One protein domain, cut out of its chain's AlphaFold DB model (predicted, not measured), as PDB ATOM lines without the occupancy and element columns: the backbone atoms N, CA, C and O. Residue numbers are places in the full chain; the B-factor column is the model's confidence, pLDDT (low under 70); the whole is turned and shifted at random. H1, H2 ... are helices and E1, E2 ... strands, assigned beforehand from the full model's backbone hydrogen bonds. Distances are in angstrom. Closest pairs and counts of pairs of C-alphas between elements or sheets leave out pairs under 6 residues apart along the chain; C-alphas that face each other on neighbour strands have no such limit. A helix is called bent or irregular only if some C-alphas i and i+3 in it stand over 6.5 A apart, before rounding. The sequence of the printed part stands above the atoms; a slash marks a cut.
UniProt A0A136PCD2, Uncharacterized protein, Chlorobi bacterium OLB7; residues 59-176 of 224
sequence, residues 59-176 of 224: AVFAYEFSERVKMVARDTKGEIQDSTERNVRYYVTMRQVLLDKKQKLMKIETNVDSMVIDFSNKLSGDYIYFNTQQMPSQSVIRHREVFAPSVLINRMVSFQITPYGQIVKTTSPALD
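This is residues 59 to 176 of the 224 residues of an uncharacterized protein of Chlorobi bacterium OLB7 (UniProt A0A136PCD2). A long, twisted sheet makes the body: three long strands, E1, E2 and E3, run side by side, with short E4 beside one part of E3 and the hairpin E5 and E6 beside another. One helix, H1, packs over one face of the sheet along E3, and residues 135 to 140 stick out as a loop. The printed part has 118 residues, with two named helices and six named strands; along the chain four strands come first, then H1, two more strands and H2; the sheet is branched, E3 having three neighbours, E2, E4 and E5, its neighbour pairs are antiparallel, and the class is mostly strand. The whole is loose, with a radius of gyration of the C-alphas of 18.9 A, and elongated, spanning 61 by 38 by 25 A.

Find C-alpha 59 at (239.461, 238.293, 196.642); from there E1, residues 59 to 74, runs 46.9 A. E2, residues 80 to 100, comes back over 55.2 A and bends by 57 degrees at residue 97. E3, residues 105 to 121, covers 45.7 A and bends by 55 degrees at residue 114. E4 follows at residues 127 to 131. At C-alpha 144, (250.155, 272.664, 197.325), H1 begins, residues 144 to 152; it is irregular, with C-alphas 146 and 149 7.6 A apart. Then come E5, residues 157 to 161, E6, residues 167 to 171, and H2, residues 173 to 176, ending at C-alpha 176, (259.698, 255.237, 201.737).

E1 to E4 form a meander, each strand the antiparallel neighbour of the one before. Between E1 and E2, look at N 67 and O 88, 2.8 A apart and within hydrogen-bond range; between E2 and E3, at N 95 and O 109, 2.8 A. E2 lies on one side of E3; on the other side are E4, with N 117 and O 130 at 2.8 A, and E5, with N 108 and O 159 at 2.8 A. E6 pairs with E5 as a hairpin, N 160 and O 169 at 2.8 A. H1 is on the sheet at a height over the sheet of 8.9 A and lies over E3, along it at 17 degrees on the local plane; their closest C-alphas, of Val 112 and Leu 152, are 6.6 A apart. In H1, 0 of 5 O i to N i+4 pairs but 5 of 6 O i to N i+3 pairs are within range; H2 is too short for an i+4 pair. H1 and H2 are close but not clearly touching, with C-alphas 152 and 174 at 6.4 A.

The C-alphas of Lys 77 and Lys 102 are the two farthest apart, 62.8 A. The printed part has no cut, and the one long link is E4 to H1, residues 132 to 143. Mean pLDDT of the printed part is 79.4; it is under 70 at residue 82, residues 135 to 146 and residues 174 to 175.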
ATOM      1  N   ALA A  59     240.470 237.317 197.022       81.38
ATOM      2  CA  ALA A  59     239.461 238.293 196.642       81.38
ATOM      3  C   ALA A  59     240.107 239.592 196.146       81.38
ATOM      4  O   ALA A  59     241.149 240.024 196.647       81.38
ATOM      5  N   VAL A  60     239.452 240.225 195.175       85.31
ATOM      6  CA  VAL A  60     239.748 241.590 194.740       85.31
ATOM      7  C   VAL A  60     238.524 242.441 195.030       85.31
ATOM      8  O   VAL A  60     237.400 242.058 194.713       85.31
ATOM      9  N   PHE A  61     238.752 243.590 195.647       85.00
ATOM     10  CA  PHE A  61     237.737 244.575 195.965       85.00
ATOM     11  C   PHE A  61     238.099 245.887 195.287       85.00
ATOM     12  O   PHE A  61     239.255 246.301 195.318       85.00
ATOM     13  N   ALA A  62     237.103 246.546 194.715       86.38
ATOM     14  CA  ALA A  62     237.194 247.932 194.292       86.38
ATOM     15  C   ALA A  62     236.150 248.712 195.086       86.38
ATOM     16  O   ALA A  62     235.001 248.274 195.184       86.38
ATOM     17  N   TYR A  63     236.546 249.822 195.699       84.56
ATOM     18  CA  TYR A  63     235.623 250.663 196.451       84.56
ATOM     19  C   TYR A  63     235.989 252.139 196.339       84.56
ATOM     20  O   TYR A  63     237.148 252.514 196.159       84.56
ATOM     21  N   GLU A  64     234.962 252.975 196.449       86.75
ATOM     22  CA  GLU A  64     235.091 254.422 196.541       86.75
ATOM     23  C   GLU A  64     235.106 254.832 198.014       86.75
ATOM     24  O   GLU A  64     234.283 254.376 198.812       86.75
ATOM     25  N   PHE A  65     236.038 255.708 198.380       83.62
ATOM     26  CA  PHE A  65     236.086 256.336 199.692       83.62
ATOM     27  C   PHE A  65     236.041 257.855 199.536       83.62
ATOM     28  O   PHE A  65     236.872 258.428 198.836       83.62
ATOM     29  N   SER A  66     235.084 258.512 200.195       85.38
ATOM     30  CA  SER A  66     234.937 259.970 200.170       85.38
ATOM     31  C   SER A  66     235.195 260.558 201.552       85.38
ATOM     32  O   SER A  66     234.570 260.175 202.541       85.38
ATOM     33  N   GLU A  67     236.112 261.517 201.603       82.81
ATOM     34  CA  GLU A  67     236.491 262.264 202.791       82.81
ATOM     35  C   GLU A  67     236.136 263.739 202.602       82.81
ATOM     36  O   GLU A  67     236.670 264.415 201.724       82.81
ATOM     37  N   ARG A  68     235.258 264.260 203.461       84.81
ATOM     38  CA  ARG A  68     234.910 265.683 203.490       84.81
ATOM     39  C   ARG A  68     235.493 266.326 204.739       84.81
ATOM     40  O   ARG A  68     235.051 266.045 205.851       84.81
ATOM     41  N   VAL A  69     236.455 267.216 204.540       81.94
ATOM     42  CA  VAL A  69     237.117 267.990 205.586       81.94
ATOM     43  C   VAL A  69     236.653 269.434 205.486       81.94
ATOM     44  O   VAL A  69     236.727 270.051 204.427       81.94
ATOM     45  N   LYS A  70     236.176 269.982 206.601       84.12
ATOM     46  CA  LYS A  70     235.835 271.398 206.724       84.12
ATOM     47  C   LYS A  70     236.690 271.994 207.828       84.12
ATOM     48  O   LYS A  70     236.608 271.535 208.965       84.12
ATOM     49  N   MET A  71     237.479 273.008 207.498       79.50
ATOM     50  CA  MET A  71     238.268 273.761 208.464       79.50
ATOM     51  C   MET A  71     237.720 275.177 208.573       79.50
ATOM     52  O   MET A  71     237.352 275.802 207.581       79.50
ATOM     53  N   VAL A  72     237.626 275.654 209.809       80.44
ATOM     54  CA  VAL A  72     237.201 277.014 210.130       80.44
ATOM     55  C   VAL A  72     238.213 277.554 211.128       80.44
ATOM     56  O   VAL A  72     238.195 277.150 212.290       80.44
ATOM     57  N   ALA A  73     239.111 278.420 210.670       76.06
ATOM     58  CA  ALA A  73     240.012 279.154 211.545       76.06
ATOM     59  C   ALA A  73     239.291 280.408 212.040       76.06
ATOM     60  O   ALA A  73     238.678 281.138 211.255       76.06
ATOM     61  N   ARG A  74     239.334 280.635 213.352       82.19
ATOM     62  CA  ARG A  74     238.780 281.831 213.985       82.19
ATOM     63  C   ARG A  74     239.901 282.611 214.647       82.19
ATOM     64  O   ARG A  74     240.771 282.004 215.267       82.19
ATOM     65  N   ASP A  75     239.854 283.930 214.527       80.56
ATOM     66  CA  ASP A  75     240.747 284.816 215.269       80.56
ATOM     67  C   ASP A  75     240.385 284.801 216.770       80.56
ATOM     68  O   ASP A  75     239.316 284.342 217.180       80.56
ATOM     69  N   THR A  76     241.263 285.351 217.602       77.50
ATOM     70  CA  THR A  76     241.094 285.619 219.038       77.50
ATOM     71  C   THR A  76     239.798 286.358 219.393       77.50
ATOM     72  O   THR A  76     239.300 286.213 220.507       77.50
ATOM     73  N   LYS A  77     239.203 287.095 218.444       81.75
ATOM     74  CA  LYS A  77     237.901 287.776 218.577       81.75
ATOM     75  C   LYS A  77     236.691 286.918 218.177       81.75
ATOM     76  O   LYS A  77     235.559 287.378 218.251       81.75
ATOM     77  N   GLY A  78     236.914 285.678 217.743       76.62
ATOM     78  CA  GLY A  78     235.872 284.744 217.310       76.62
ATOM     79  C   GLY A  78     235.398 284.921 215.863       76.62
ATOM     80  O   GLY A  78     234.587 284.113 215.403       76.62
ATOM     81  N   GLU A  79     235.907 285.917 215.135       80.31
ATOM     82  CA  GLU A  79     235.613 286.111 213.712       80.31
ATOM     83  C   GLU A  79     236.274 285.031 212.854       80.31
ATOM     84  O   GLU A  79     237.373 284.563 213.153       80.31
ATOM     85  N   ILE A  80     235.590 284.608 211.789       77.50
ATOM     86  CA  ILE A  80     236.104 283.583 210.877       77.50
ATOM     87  C   ILE A  80     237.157 284.226 209.977       77.50
ATOM     88  O   ILE A  80     236.834 285.072 209.149       77.50
ATOM     89  N   GLN A  81     238.400 283.782 210.125       71.88
ATOM     90  CA  GLN A  81     239.537 284.270 209.352       71.88
ATOM     91  C   GLN A  81     239.778 283.411 208.105       71.88
ATOM     92  O   GLN A  81     240.160 283.928 207.060       71.88
ATOM     93  N   ASP A  82     239.511 282.105 208.202       68.25
ATOM     94  CA  ASP A  82     239.603 281.181 207.075       68.25
ATOM     95  C   ASP A  82     238.502 280.118 207.162       68.25
ATOM     96  O   ASP A  82     238.211 279.581 208.235       68.25
ATOM     97  N   SER A  83     237.867 279.813 206.032       80.31
ATOM     98  CA  SER A  83     236.866 278.751 205.923       80.31
ATOM     99  C   SER A  83     237.126 277.960 204.656       80.31
ATOM    100  O   SER A  83     236.643 278.313 203.576       80.31
ATOM    101  N   THR A  84     237.808 276.836 204.819       82.38
ATOM    102  CA  THR A  84     238.122 275.917 203.732       82.38
ATOM    103  C   THR A  84     237.283 274.655 203.821       82.38
ATOM    104  O   THR A  84     236.959 274.132 204.893       82.38
ATOM    105  N   GLU A  85     236.900 274.157 202.657       85.38
ATOM    106  CA  GLU A  85     236.180 272.912 202.502       85.38
ATOM    107  C   GLU A  85     236.858 272.081 201.418       85.38
ATOM    108  O   GLU A  85     237.036 272.540 200.293       85.38
ATOM    109  N   ARG A  86     237.250 270.857 201.773       85.00
ATOM    110  CA  ARG A  86     237.917 269.901 200.893       85.00
ATOM    111  C   ARG A  86     237.124 268.605 200.874       85.00
ATOM    112  O   ARG A  86     236.951 267.973 201.912       85.00
ATOM    113  N   ASN A  87     236.684 268.182 199.701       88.00
ATOM    114  CA  ASN A  87     236.117 266.866 199.463       88.00
ATOM    115  C   ASN A  87     237.088 266.061 198.597       88.00
ATOM    116  O   ASN A  87     237.368 266.435 197.459       88.00
ATOM    117  N   VAL A  88     237.614 264.971 199.143       86.94
ATOM    118  CA  VAL A  88     238.524 264.065 198.445       86.94
ATOM    119  C   VAL A  88     237.817 262.740 198.230       86.94
ATOM    120  O   VAL A  88     237.332 262.128 199.175       86.94
ATOM    121  N   ARG A  89     237.757 262.288 196.983       89.50
ATOM    122  CA  ARG A  89     237.259 260.965 196.606       89.50
ATOM    123  C   ARG A  89     238.417 260.125 196.108       89.50
ATOM    124  O   ARG A  89     239.124 260.549 195.199       89.50
ATOM    125  N   TYR A  90     238.586 258.948 196.689       87.81
ATOM    126  CA  TYR A  90     239.592 257.966 196.317       87.81
ATOM    127  C   TYR A  90     238.905 256.748 195.716       87.81
ATOM    128  O   TYR A  90     237.947 256.228 196.290       87.81
ATOM    129  N   TYR A  91     239.438 256.265 194.604       89.25
ATOM    130  CA  TYR A  91     239.075 254.973 194.040       89.25
ATOM    131  C   TYR A  91     240.193 253.998 194.368       89.25
ATOM    132  O   TYR A  91     241.340 254.202 193.963       89.25
ATOM    133  N   VAL A  92     239.862 252.992 195.171       88.06
ATOM    134  CA  VAL A  92     240.833 252.087 195.775       88.06
ATOM    135  C   VAL A  92     240.577 250.673 195.288       88.06
ATOM    136  O   VAL A  92     239.469 250.150 195.431       88.06
ATOM    137  N   THR A  93     241.619 250.030 194.776       89.38
ATOM    138  CA  THR A  93     241.641 248.591 194.539       89.38
ATOM    139  C   THR A  93     242.419 247.897 195.641       89.38
ATOM    140  O   THR A  93     243.465 248.352 196.102       89.38
ATOM    141  N   MET A  94     241.890 246.771 196.096       88.94
ATOM    142  CA  MET A  94     242.497 245.964 197.136       88.94
ATOM    143  C   MET A  94     242.438 244.496 196.752       88.94
ATOM    144  O   MET A  94     241.365 243.932 196.547       88.94
ATOM    145  N   ARG A  95     243.597 243.852 196.717       88.88
ATOM    146  CA  ARG A  95     243.758 242.422 196.501       88.88
ATOM    147  C   ARG A  95     244.168 241.751 197.803       88.88
ATOM    148  O   ARG A  95     245.082 242.198 198.488       88.88
ATOM    149  N   GLN A  96     243.516 240.647 198.127       88.56
ATOM    150  CA  GLN A  96     243.824 239.841 199.300       88.56
ATOM    151  C   GLN A  96     244.361 238.483 198.850       88.56
ATOM    152  O   GLN A  96     243.708 237.760 198.100       88.56
ATOM    153  N   VAL A  97     245.562 238.131 199.298       87.56
ATOM    154  CA  VAL A  97     246.258 236.891 198.944       87.56
ATOM    155  C   VAL A  97     246.588 236.133 200.219       87.56
ATOM    156  O   VAL A  97     247.152 236.689 201.158       87.56
ATOM    157  N   LEU A  98     246.256 234.848 200.265       85.56
ATOM    158  CA  LEU A  98     246.653 233.987 201.374       85.56
ATOM    159  C   LEU A  98     248.117 233.568 201.170       85.56
ATOM    160  O   LEU A  98     248.422 232.895 200.189       85.56
ATOM    161  N   LEU A  99     249.016 233.987 202.064       82.31
ATOM    162  CA  LEU A  99     250.452 233.685 201.967       82.31
ATOM    163  C   LEU A  99     250.777 232.293 202.498       82.31
ATOM    164  O   LEU A  99     251.523 231.551 201.869       82.31
ATOM    165  N   ASP A 100     250.202 231.942 203.646       78.00
ATOM    166  CA  ASP A 100     250.379 230.632 204.256       78.00
ATOM    167  C   ASP A 100     249.034 230.092 204.748       78.00
ATOM    168  O   ASP A 100     248.352 230.700 205.576       78.00
ATOM    169  N   LYS A 101     248.663 228.913 204.240       72.25
ATOM    170  CA  LYS A 101     247.448 228.196 204.638       72.25
ATOM    171  C   LYS A 101     247.527 227.672 206.074       72.25
ATOM    172  O   LYS A 101     246.485 227.550 206.711       72.25
ATOM    173  N   LYS A 102     248.729 227.377 206.586       74.19
ATOM    174  CA  LYS A 102     248.930 226.834 207.938       74.19
ATOM    175  C   LYS A 102     248.868 227.930 208.998       74.19
ATOM    176  O   LYS A 102     248.119 227.797 209.959       74.19
ATOM    177  N   GLN A 103     249.584 229.036 208.794       71.81
ATOM    178  CA  GLN A 103     249.579 230.182 209.715       71.81
ATOM    179  C   GLN A 103     248.424 231.170 209.471       71.81
ATOM    180  O   GLN A 103     248.255 232.123 210.230       71.81
ATOM    181  N   LYS A 104     247.616 230.949 208.420       77.00
ATOM    182  CA  LYS A 104     246.516 231.832 207.986       77.00
ATOM    183  C   LYS A 104     246.957 233.290 207.798       77.00
ATOM    184  O   LYS A 104     246.169 234.214 207.993       77.00
ATOM    185  N   LEU A 105     248.218 233.495 207.422       83.62
ATOM    186  CA  LEU A 105     248.764 234.813 207.130       83.62
ATOM    187  C   LEU A 105     248.205 235.310 205.805       83.62
ATOM    188  O   LEU A 105     248.263 234.609 204.789       83.62
ATOM    189  N   MET A 106     247.708 236.541 205.807       85.00
ATOM    190  CA  MET A 106     247.197 237.179 204.605       85.00
ATOM    191  C   MET A 106     248.052 238.371 204.212       85.00
ATOM    192  O   MET A 106     248.425 239.191 205.047       85.00
ATOM    193  N   LYS A 107     248.319 238.484 202.917       88.94
ATOM    194  CA  LYS A 107     248.830 239.695 202.293       88.94
ATOM    195  C   LYS A 107     247.657 240.489 201.744       88.94
ATOM    196  O   LYS A 107     246.852 239.956 200.986       88.94
ATOM    197  N   ILE A 108     247.589 241.760 202.095       87.88
ATOM    198  CA  ILE A 108     246.673 242.723 201.502       87.88
ATOM    199  C   ILE A 108     247.511 243.683 200.674       87.88
ATOM    200  O   ILE A 108     248.422 244.311 201.199       87.88
ATOM    201  N   GLU A 109     247.228 243.763 199.386       88.50
ATOM    202  CA  GLU A 109     247.825 244.716 198.458       88.50
ATOM    203  C   GLU A 109     246.758 245.747 198.117       88.50
ATOM    204  O   GLU A 109     245.707 245.391 197.593       88.50
ATOM    205  N   THR A 110     247.013 247.010 198.425       87.75
ATOM    206  CA  THR A 110     246.077 248.109 198.200       87.75
ATOM    207  C   THR A 110     246.724 249.140 197.290       87.75
ATOM    208  O   THR A 110     247.886 249.496 197.486       87.75
ATOM    209  N   ASN A 111     245.974 249.633 196.312       88.81
ATOM    210  CA  ASN A 111     246.375 250.715 195.427       88.81
ATOM    211  C   ASN A 111     245.276 251.780 195.368       88.81
ATOM    212  O   ASN A 111     244.090 251.457 195.343       88.81
ATOM    213  N   VAL A 112     245.674 253.050 195.333       87.81
ATOM    214  CA  VAL A 112     244.766 254.159 195.019       87.81
ATOM    215  C   VAL A 112     244.894 254.425 193.525       87.81
ATOM    216  O   VAL A 112     245.877 255.018 193.093       87.81
ATOM    217  N   ASP A 113     243.933 253.974 192.727       86.75
ATOM    218  CA  ASP A 113     244.021 254.051 191.260       86.75
ATOM    219  C   ASP A 113     243.774 255.468 190.748       86.75
ATOM    220  O   ASP A 113     244.369 255.930 189.774       86.75
ATOM    221  N   SER A 114     242.863 256.186 191.399       88.00
ATOM    222  CA  SER A 114     242.563 257.566 191.043       88.00
ATOM    223  C   SER A 114     241.989 258.345 192.210       88.00
ATOM    224  O   SER A 114     241.515 257.783 193.201       88.00
ATOM    225  N   MET A 115     242.055 259.665 192.083       88.75
ATOM    226  CA  MET A 115     241.583 260.597 193.086       88.75
ATOM    227  C   MET A 115     240.917 261.804 192.431       88.75
ATOM    228  O   MET A 115     241.362 262.304 191.394       88.75
ATOM    229  N   VAL A 116     239.869 262.304 193.078       88.88
ATOM    230  CA  VAL A 116     239.228 263.576 192.749       88.88
ATOM    231  C   VAL A 116     239.242 264.456 193.988       88.88
ATOM    232  O   VAL A 116     238.769 264.040 195.042       88.88
ATOM    233  N   ILE A 117     239.768 265.669 193.864       86.88
ATOM    234  CA  ILE A 117     239.721 266.704 194.891       86.88
ATOM    235  C   ILE A 117     238.806 267.820 194.407       86.88
ATOM    236  O   ILE A 117     238.973 268.351 193.310       86.88
ATOM    237  N   ASP A 118     237.875 268.190 195.270       88.44
ATOM    238  CA  ASP A 118     237.075 269.396 195.172       88.44
ATOM    239  C   ASP A 118     237.396 270.256 196.400       88.44
ATOM    240  O   ASP A 118     237.180 269.837 197.539       88.44
ATOM    241  N   PHE A 119     238.011 271.411 196.179       86.75
ATOM    242  CA  PHE A 119     238.406 272.339 197.227       86.75
ATOM    243  C   PHE A 119     237.784 273.705 196.978       86.75
ATOM    244  O   PHE A 119     237.872 274.256 195.883       86.75
ATOM    245  N   SER A 120     237.220 274.280 198.034       86.25
ATOM    246  CA  SER A 120     236.708 275.642 198.035       86.25
ATOM    247  C   SER A 120     237.170 276.389 199.280       86.25
ATOM    248  O   SER A 120     237.115 275.866 200.397       86.25
ATOM    249  N   ASN A 121     237.600 277.632 199.093       83.56
ATOM    250  CA  ASN A 121     237.783 278.588 200.173       83.56
ATOM    251  C   ASN A 121     236.694 279.657 200.061       83.56
ATOM    252  O   ASN A 121     236.615 280.389 199.075       83.56
ATOM    253  N   LYS A 122     235.834 279.746 201.080       79.19
ATOM    254  CA  LYS A 122     234.680 280.655 201.058       79.19
ATOM    255  C   LYS A 122     235.059 282.121 201.244       79.19
ATOM    256  O   LYS A 122     234.280 282.978 200.848       79.19
ATOM    257  N   LEU A 123     236.209 282.400 201.858       74.81
ATOM    258  CA  LEU A 123     236.678 283.759 202.130       74.81
ATOM    259  C   LEU A 123     237.513 284.323 200.982       74.81
ATOM    260  O   LEU A 123     237.284 285.460 200.584       74.81
ATOM    261  N   SER A 124     238.443 283.544 200.419       74.75
ATOM    262  CA  SER A 124     239.236 284.002 199.266       74.75
ATOM    263  C   SER A 124     238.506 283.858 197.927       74.75
ATOM    264  O   SER A 124     238.931 284.447 196.936       74.75
ATOM    265  N   GLY A 125     237.420 283.078 197.879       77.62
ATOM    266  CA  GLY A 125     236.726 282.736 196.635       77.62
ATOM    267  C   GLY A 125     237.489 281.729 195.767       77.62
ATOM    268  O   GLY A 125     237.075 281.465 194.639       77.62
ATOM    269  N   ASP A 126     238.589 281.158 196.269       80.12
ATOM    270  CA  ASP A 126     239.374 280.175 195.529       80.12
ATOM    271  C   ASP A 126     238.601 278.863 195.374       80.12
ATOM    272  O   ASP A 126     238.080 278.299 196.341       80.12
ATOM    273  N   TYR A 127     238.609 278.333 194.153       82.88
ATOM    274  CA  TYR A 127     238.068 277.022 193.827       82.88
ATOM    275  C   TYR A 127     239.111 276.196 193.080       82.88
ATOM    276  O   TYR A 127     239.721 276.665 192.118       82.88
ATOM    277  N   ILE A 128     239.315 274.957 193.522       81.25
ATOM    278  CA  ILE A 128     240.204 273.998 192.874       81.25
ATOM    279  C   ILE A 128     239.435 272.705 192.660       81.25
ATOM    280  O   ILE A 128     239.045 272.032 193.610       81.25
ATOM    281  N   TYR A 129     239.316 272.323 191.394       84.88
ATOM    282  CA  TYR A 129     238.922 270.984 191.000       84.88
ATOM    283  C   TYR A 129     240.133 270.259 190.424       84.88
ATOM    284  O   TYR A 129     240.764 270.731 189.477       84.88
ATOM    285  N   PHE A 130     240.464 269.110 190.997       82.81
ATOM    286  CA  PHE A 130     241.539 268.263 190.511       82.81
ATOM    287  C   PHE A 130     241.037 266.842 190.342       82.81
ATOM    288  O   PHE A 130     240.554 266.225 191.285       82.81
ATOM    289  N   ASN A 131     241.192 266.303 189.143       86.19
ATOM    290  CA  ASN A 131     240.853 264.927 188.840       86.19
ATOM    291  C   ASN A 131     242.046 264.273 188.151       86.19
ATOM    292  O   ASN A 131     242.490 264.712 187.090       86.19
ATOM    293  N   THR A 132     242.557 263.208 188.758       81.69
ATOM    294  CA  THR A 132     243.764 262.520 188.290       81.69
ATOM    295  C   THR A 132     243.555 261.804 186.965       81.69
ATOM    296  O   THR A 132     244.519 261.573 186.245       81.69
ATOM    297  N   GLN A 133     242.310 261.460 186.633       83.62
ATOM    298  CA  GLN A 133     241.954 260.829 185.362       83.62
ATOM    299  C   GLN A 133     241.782 261.847 184.230       83.62
ATOM    300  O   GLN A 133     241.813 261.472 183.063       83.62
ATOM    301  N   GLN A 134     241.597 263.129 184.558       77.56
ATOM    302  CA  GLN A 134     241.274 264.187 183.595       77.56
ATOM    303  C   GLN A 134     242.391 265.233 183.450       77.56
ATOM    304  O   GLN A 134     242.115 266.309 182.935       77.56
ATOM    305  N   MET A 135     243.614 264.931 183.919       59.19
ATOM    306  CA  MET A 135     244.809 265.798 183.955       59.19
ATOM    307  C   MET A 135     244.651 267.161 183.241       59.19
ATOM    308  O   MET A 135     244.778 267.225 182.015       59.19
ATOM    309  N   PRO A 136     244.435 268.276 183.963       50.94
ATOM    310  CA  PRO A 136     244.614 269.583 183.362       50.94
ATOM    311  C   PRO A 136     246.113 269.909 183.311       50.94
ATOM    312  O   PRO A 136     246.884 269.558 184.207       50.94
ATOM    313  N   SER A 137     246.516 270.589 182.239       44.97
ATOM    314  CA  SER A 137     247.826 271.221 182.055       44.97
ATOM    315  C   SER A 137     248.350 271.844 183.352       44.97
ATOM    316  O   SER A 137     247.584 272.521 184.034       44.97
ATOM    317  N   GLN A 138     249.639 271.647 183.654       47.34
ATOM    318  CA  GLN A 138     250.355 272.175 184.824       47.34
ATOM    319  C   GLN A 138     250.122 273.687 185.028       47.34
ATOM    320  O   GLN A 138     250.923 274.521 184.613       47.34
ATOM    321  N   SER A 139     249.026 274.069 185.679       46.22
ATOM    322  CA  SER A 139     248.828 275.423 186.183       46.22
ATOM    323  C   SER A 139     249.650 275.585 187.454       46.22
ATOM    324  O   SER A 139     249.788 274.639 188.228       46.22
ATOM    325  N   VAL A 140     250.190 276.777 187.700       52.81
ATOM    326  CA  VAL A 140     250.904 277.095 188.944       52.81
ATOM    327  C   VAL A 140     249.938 276.940 190.123       52.81
ATOM    328  O   VAL A 140     249.092 277.795 190.371       52.81
ATOM    329  N   ILE A 141     250.043 275.814 190.826       56.72
ATOM    330  CA  ILE A 141     249.185 275.478 191.962       56.72
ATOM    331  C   ILE A 141     249.595 276.342 193.160       56.72
ATOM    332  O   ILE A 141     250.698 276.185 193.689       56.72
ATOM    333  N   ARG A 142     248.697 277.233 193.598       58.59
ATOM    334  CA  ARG A 142     248.889 278.087 194.786       58.59
ATOM    335  C   ARG A 142     248.767 277.310 196.102       58.59
ATOM    336  O   ARG A 142     249.506 277.589 197.034       58.59
ATOM    337  N   HIS A 143     247.917 276.283 196.137       65.81
ATOM    338  CA  HIS A 143     247.556 275.541 197.351       65.81
ATOM    339  C   HIS A 143     248.131 274.118 197.339       65.81
ATOM    340  O   HIS A 143     247.399 273.145 197.178       65.81
ATOM    341  N   ARG A 144     249.462 273.972 197.447       66.94
ATOM    342  CA  ARG A 144     250.155 272.664 197.325       66.94
ATOM    343  C   ARG A 144     249.727 271.641 198.376       66.94
ATOM    344  O   ARG A 144     249.668 270.450 198.089       66.94
ATOM    345  N   GLU A 145     249.398 272.103 199.572       69.00
ATOM    346  CA  GLU A 145     248.943 271.264 200.683       69.00
ATOM    347  C   GLU A 145     247.602 270.565 200.426       69.00
ATOM    348  O   GLU A 145     247.367 269.463 200.924       69.00
ATOM    349  N   VAL A 146     246.764 271.119 199.545       69.81
ATOM    350  CA  VAL A 146     245.525 270.465 199.095       69.81
ATOM    351  C   VAL A 146     245.825 269.183 198.305       69.81
ATOM    352  O   VAL A 146     245.048 268.233 198.370       69.81
ATOM    353  N   PHE A 147     246.979 269.122 197.633       71.19
ATOM    354  CA  PHE A 147     247.407 267.997 196.798       71.19
ATOM    355  C   PHE A 147     248.249 266.966 197.546       71.19
ATOM    356  O   PHE A 147     248.586 265.949 196.958       71.19
ATOM    357  N   ALA A 148     248.565 267.158 198.829       74.38
ATOM    358  CA  ALA A 148     249.351 266.183 199.593       74.38
ATOM    359  C   ALA A 148     248.862 264.715 199.452       74.38
ATOM    360  O   ALA A 148     249.707 263.829 199.298       74.38
ATOM    361  N   PRO A 149     247.544 264.417 199.396       71.00
ATOM    362  CA  PRO A 149     247.067 263.046 199.203       71.00
ATOM    363  C   PRO A 149     247.383 262.446 197.821       71.00
ATOM    364  O   PRO A 149     247.389 261.226 197.667       71.00
ATOM    365  N   SER A 150     247.687 263.274 196.814       72.25
ATOM    366  CA  SER A 150     247.975 262.811 195.452       72.25
ATOM    367  C   SER A 150     249.275 262.011 195.356       72.25
ATOM    368  O   SER A 150     249.477 261.274 194.397       72.25
ATOM    369  N   VAL A 151     250.165 262.124 196.345       72.88
ATOM    370  CA  VAL A 151     251.424 261.363 196.384       72.88
ATOM    371  C   VAL A 151     251.171 259.852 196.476       72.88
ATOM    372  O   VAL A 151     252.027 259.065 196.086       72.88
ATOM    373  N   LEU A 152     249.996 259.432 196.954       76.00
ATOM    374  CA  LEU A 152     249.643 258.021 197.136       76.00
ATOM    375  C   LEU A 152     249.029 257.366 195.888       76.00
ATOM    376  O   LEU A 152     248.840 256.151 195.875       76.00
ATOM    377  N   ILE A 153     248.719 258.141 194.847       82.25
ATOM    378  CA  ILE A 153     248.069 257.618 193.638       82.25
ATOM    379  C   ILE A 153     249.032 256.722 192.865       82.25
ATOM    380  O   ILE A 153     250.196 257.072 192.670       82.25
ATOM    381  N   ASN A 154     248.521 255.597 192.368       82.44
ATOM    382  CA  ASN A 154     249.257 254.586 191.611       82.44
ATOM    383  C   ASN A 154     250.462 254.019 192.364       82.44
ATOM    384  O   ASN A 154     251.419 253.539 191.751       82.44
ATOM    385  N   ARG A 155     250.434 254.071 193.700       82.44
ATOM    386  CA  ARG A 155     251.464 253.467 194.532       82.44
ATOM    387  C   ARG A 155     250.871 252.375 195.401       82.44
ATOM    388  O   ARG A 155     250.033 252.614 196.267       82.44
ATOM    389  N   MET A 156     251.388 251.170 195.203       85.00
ATOM    390  CA  MET A 156     250.965 250.010 195.965       85.00
ATOM    391  C   MET A 156     251.468 250.081 197.413       85.00
ATOM    392  O   MET A 156     252.638 250.363 197.701       85.00
ATOM    393  N   VAL A 157     250.575 249.748 198.333       86.50
ATOM    394  CA  VAL A 157     250.867 249.510 199.743       86.50
ATOM    395  C   VAL A 157     250.539 248.055 200.038       86.50
ATOM    396  O   VAL A 157     249.465 247.574 199.688       86.50
ATOM    397  N   SER A 158     251.466 247.335 200.666       86.81
ATOM    398  CA  SER A 158     251.250 245.942 201.050       86.81
ATOM    399  C   SER A 158     251.321 245.760 202.561       86.81
ATOM    400  O   SER A 158     252.262 246.216 203.214       86.81
ATOM    401  N   PHE A 159     250.334 245.057 203.099       87.38
ATOM    402  CA  PHE A 159     250.216 244.708 204.506       87.38
ATOM    403  C   PHE A 159     250.241 243.194 204.654       87.38
ATOM    404  O   PHE A 159     249.613 242.479 203.877       87.38
ATOM    405  N   GLN A 160     250.943 242.697 205.663       86.94
ATOM    406  CA  GLN A 160     250.836 241.314 206.110       86.94
ATOM    407  C   GLN A 160     250.076 241.296 207.424       86.94
ATOM    408  O   GLN A 160     250.476 241.969 208.375       86.94
ATOM    409  N   ILE A 161     248.978 240.549 207.461       85.19
ATOM    410  CA  ILE A 161     248.044 240.530 208.581       85.19
ATOM    411  C   ILE A 161     247.885 239.095 209.081       85.19
ATOM    412  O   ILE A 161     247.738 238.155 208.293       85.19
ATOM    413  N   THR A 162     247.934 238.929 210.402       83.00
ATOM    414  CA  THR A 162     247.631 237.660 211.074       83.00
ATOM    415  C   THR A 162     246.127 237.363 211.023       83.00
ATOM    416  O   THR A 162     245.319 238.281 210.876       83.00
ATOM    417  N   PRO A 163     245.689 236.110 211.226       73.31
ATOM    418  CA  PRO A 163     244.258 235.796 211.333       73.31
ATOM    419  C   PRO A 163     243.538 236.557 212.459       73.31
ATOM    420  O   PRO A 163     242.316 236.670 212.439       73.31
ATOM    421  N   TYR A 164     244.286 237.091 213.429       77.06
ATOM    422  CA  TYR A 164     243.768 237.878 214.548       77.06
ATOM    423  C   TYR A 164     243.719 239.387 214.264       77.06
ATOM    424  O   TYR A 164     243.357 240.160 215.146       77.06
ATOM    425  N   GLY A 165     244.076 239.818 213.049       71.19
ATOM    426  CA  GLY A 165     244.023 241.223 212.639       71.19
ATOM    427  C   GLY A 165     245.249 242.051 213.029       71.19
ATOM    428  O   GLY A 165     245.219 243.270 212.889       71.19
ATOM    429  N   GLN A 166     246.333 241.427 213.499       78.56
ATOM    430  CA  GLN A 166     247.571 242.149 213.801       78.56
ATOM    431  C   GLN A 166     248.383 242.374 212.526       78.56
ATOM    432  O   GLN A 166     248.587 241.445 211.742       78.56
ATOM    433  N   ILE A 167     248.871 243.600 212.341       83.06
ATOM    434  CA  ILE A 167     249.753 243.954 211.227       83.06
ATOM    435  C   ILE A 167     251.171 243.508 211.586       83.06
ATOM    436  O   ILE A 167     251.775 244.027 212.519       83.06
ATOM    437  N   VAL A 168     251.696 242.540 210.841       83.88
ATOM    438  CA  VAL A 168     253.046 241.987 211.029       83.88
ATOM    439  C   VAL A 168     254.078 242.834 210.300       83.88
ATOM    440  O   VAL A 168     255.159 243.110 210.811       83.88
ATOM    441  N   LYS A 169     253.753 243.226 209.066       83.69
ATOM    442  CA  LYS A 169     254.675 243.937 208.189       83.69
ATOM    443  C   LYS A 169     253.916 244.848 207.245       83.69
ATOM    444  O   LYS A 169     252.931 244.433 206.638       83.69
ATOM    445  N   THR A 170     254.445 246.049 207.065       84.00
ATOM    446  CA  THR A 170     253.972 247.012 206.071       84.00
ATOM    447  C   THR A 170     255.120 247.314 205.123       84.00
ATOM    448  O   THR A 170     256.194 247.710 205.566       84.00
ATOM    449  N   THR A 171     254.900 247.117 203.826       82.00
ATOM    450  CA  THR A 171     255.881 247.443 202.781       82.00
ATOM    451  C   THR A 171     255.214 248.347 201.756       82.00
ATOM    452  O   THR A 171     254.190 247.965 201.183       82.00
ATOM    453  N   SER A 172     255.779 249.528 201.511       77.12
ATOM    454  CA  SER A 172     255.313 250.412 200.444       77.12
ATOM    455  C   SER A 172     256.435 251.315 199.931       77.12
ATOM    456  O   SER A 172     256.959 252.099 200.723       77.12
ATOM    457  N   PRO A 173     256.707 251.311 198.613       72.44
ATOM    458  CA  PRO A 173     257.589 252.298 197.989       72.44
ATOM    459  C   PRO A 173     257.101 253.738 198.211       72.44
ATOM    460  O   PRO A 173     257.893 254.666 198.314       72.44
ATOM    461  N   ALA A 174     255.781 253.934 198.336       67.06
ATOM    462  CA  ALA A 174     255.184 255.247 198.556       67.06
ATOM    463  C   ALA A 174     255.596 255.862 199.889       67.06
ATOM    464  O   ALA A 174     255.862 257.057 199.971       67.06
ATOM    465  N   LEU A 175     255.608 255.037 200.936       68.00
ATOM    466  CA  LEU A 175     255.923 255.480 202.288       68.00
ATOM    467  C   LEU A 175     257.413 255.767 202.433       68.00
ATOM    468  O   LEU A 175     257.775 256.681 203.168       68.00
ATOM    469  N   ASP A 176     258.256 255.015 201.734       73.38
ATOM    470  CA  ASP A 176     259.698 255.237 201.737       73.38
ATOM    471  C   ASP A 176     260.040 256.553 201.026       73.38
ATOM    472  O   ASP A 176     260.722 257.392 201.610       73.38
TER     473      ASP A 176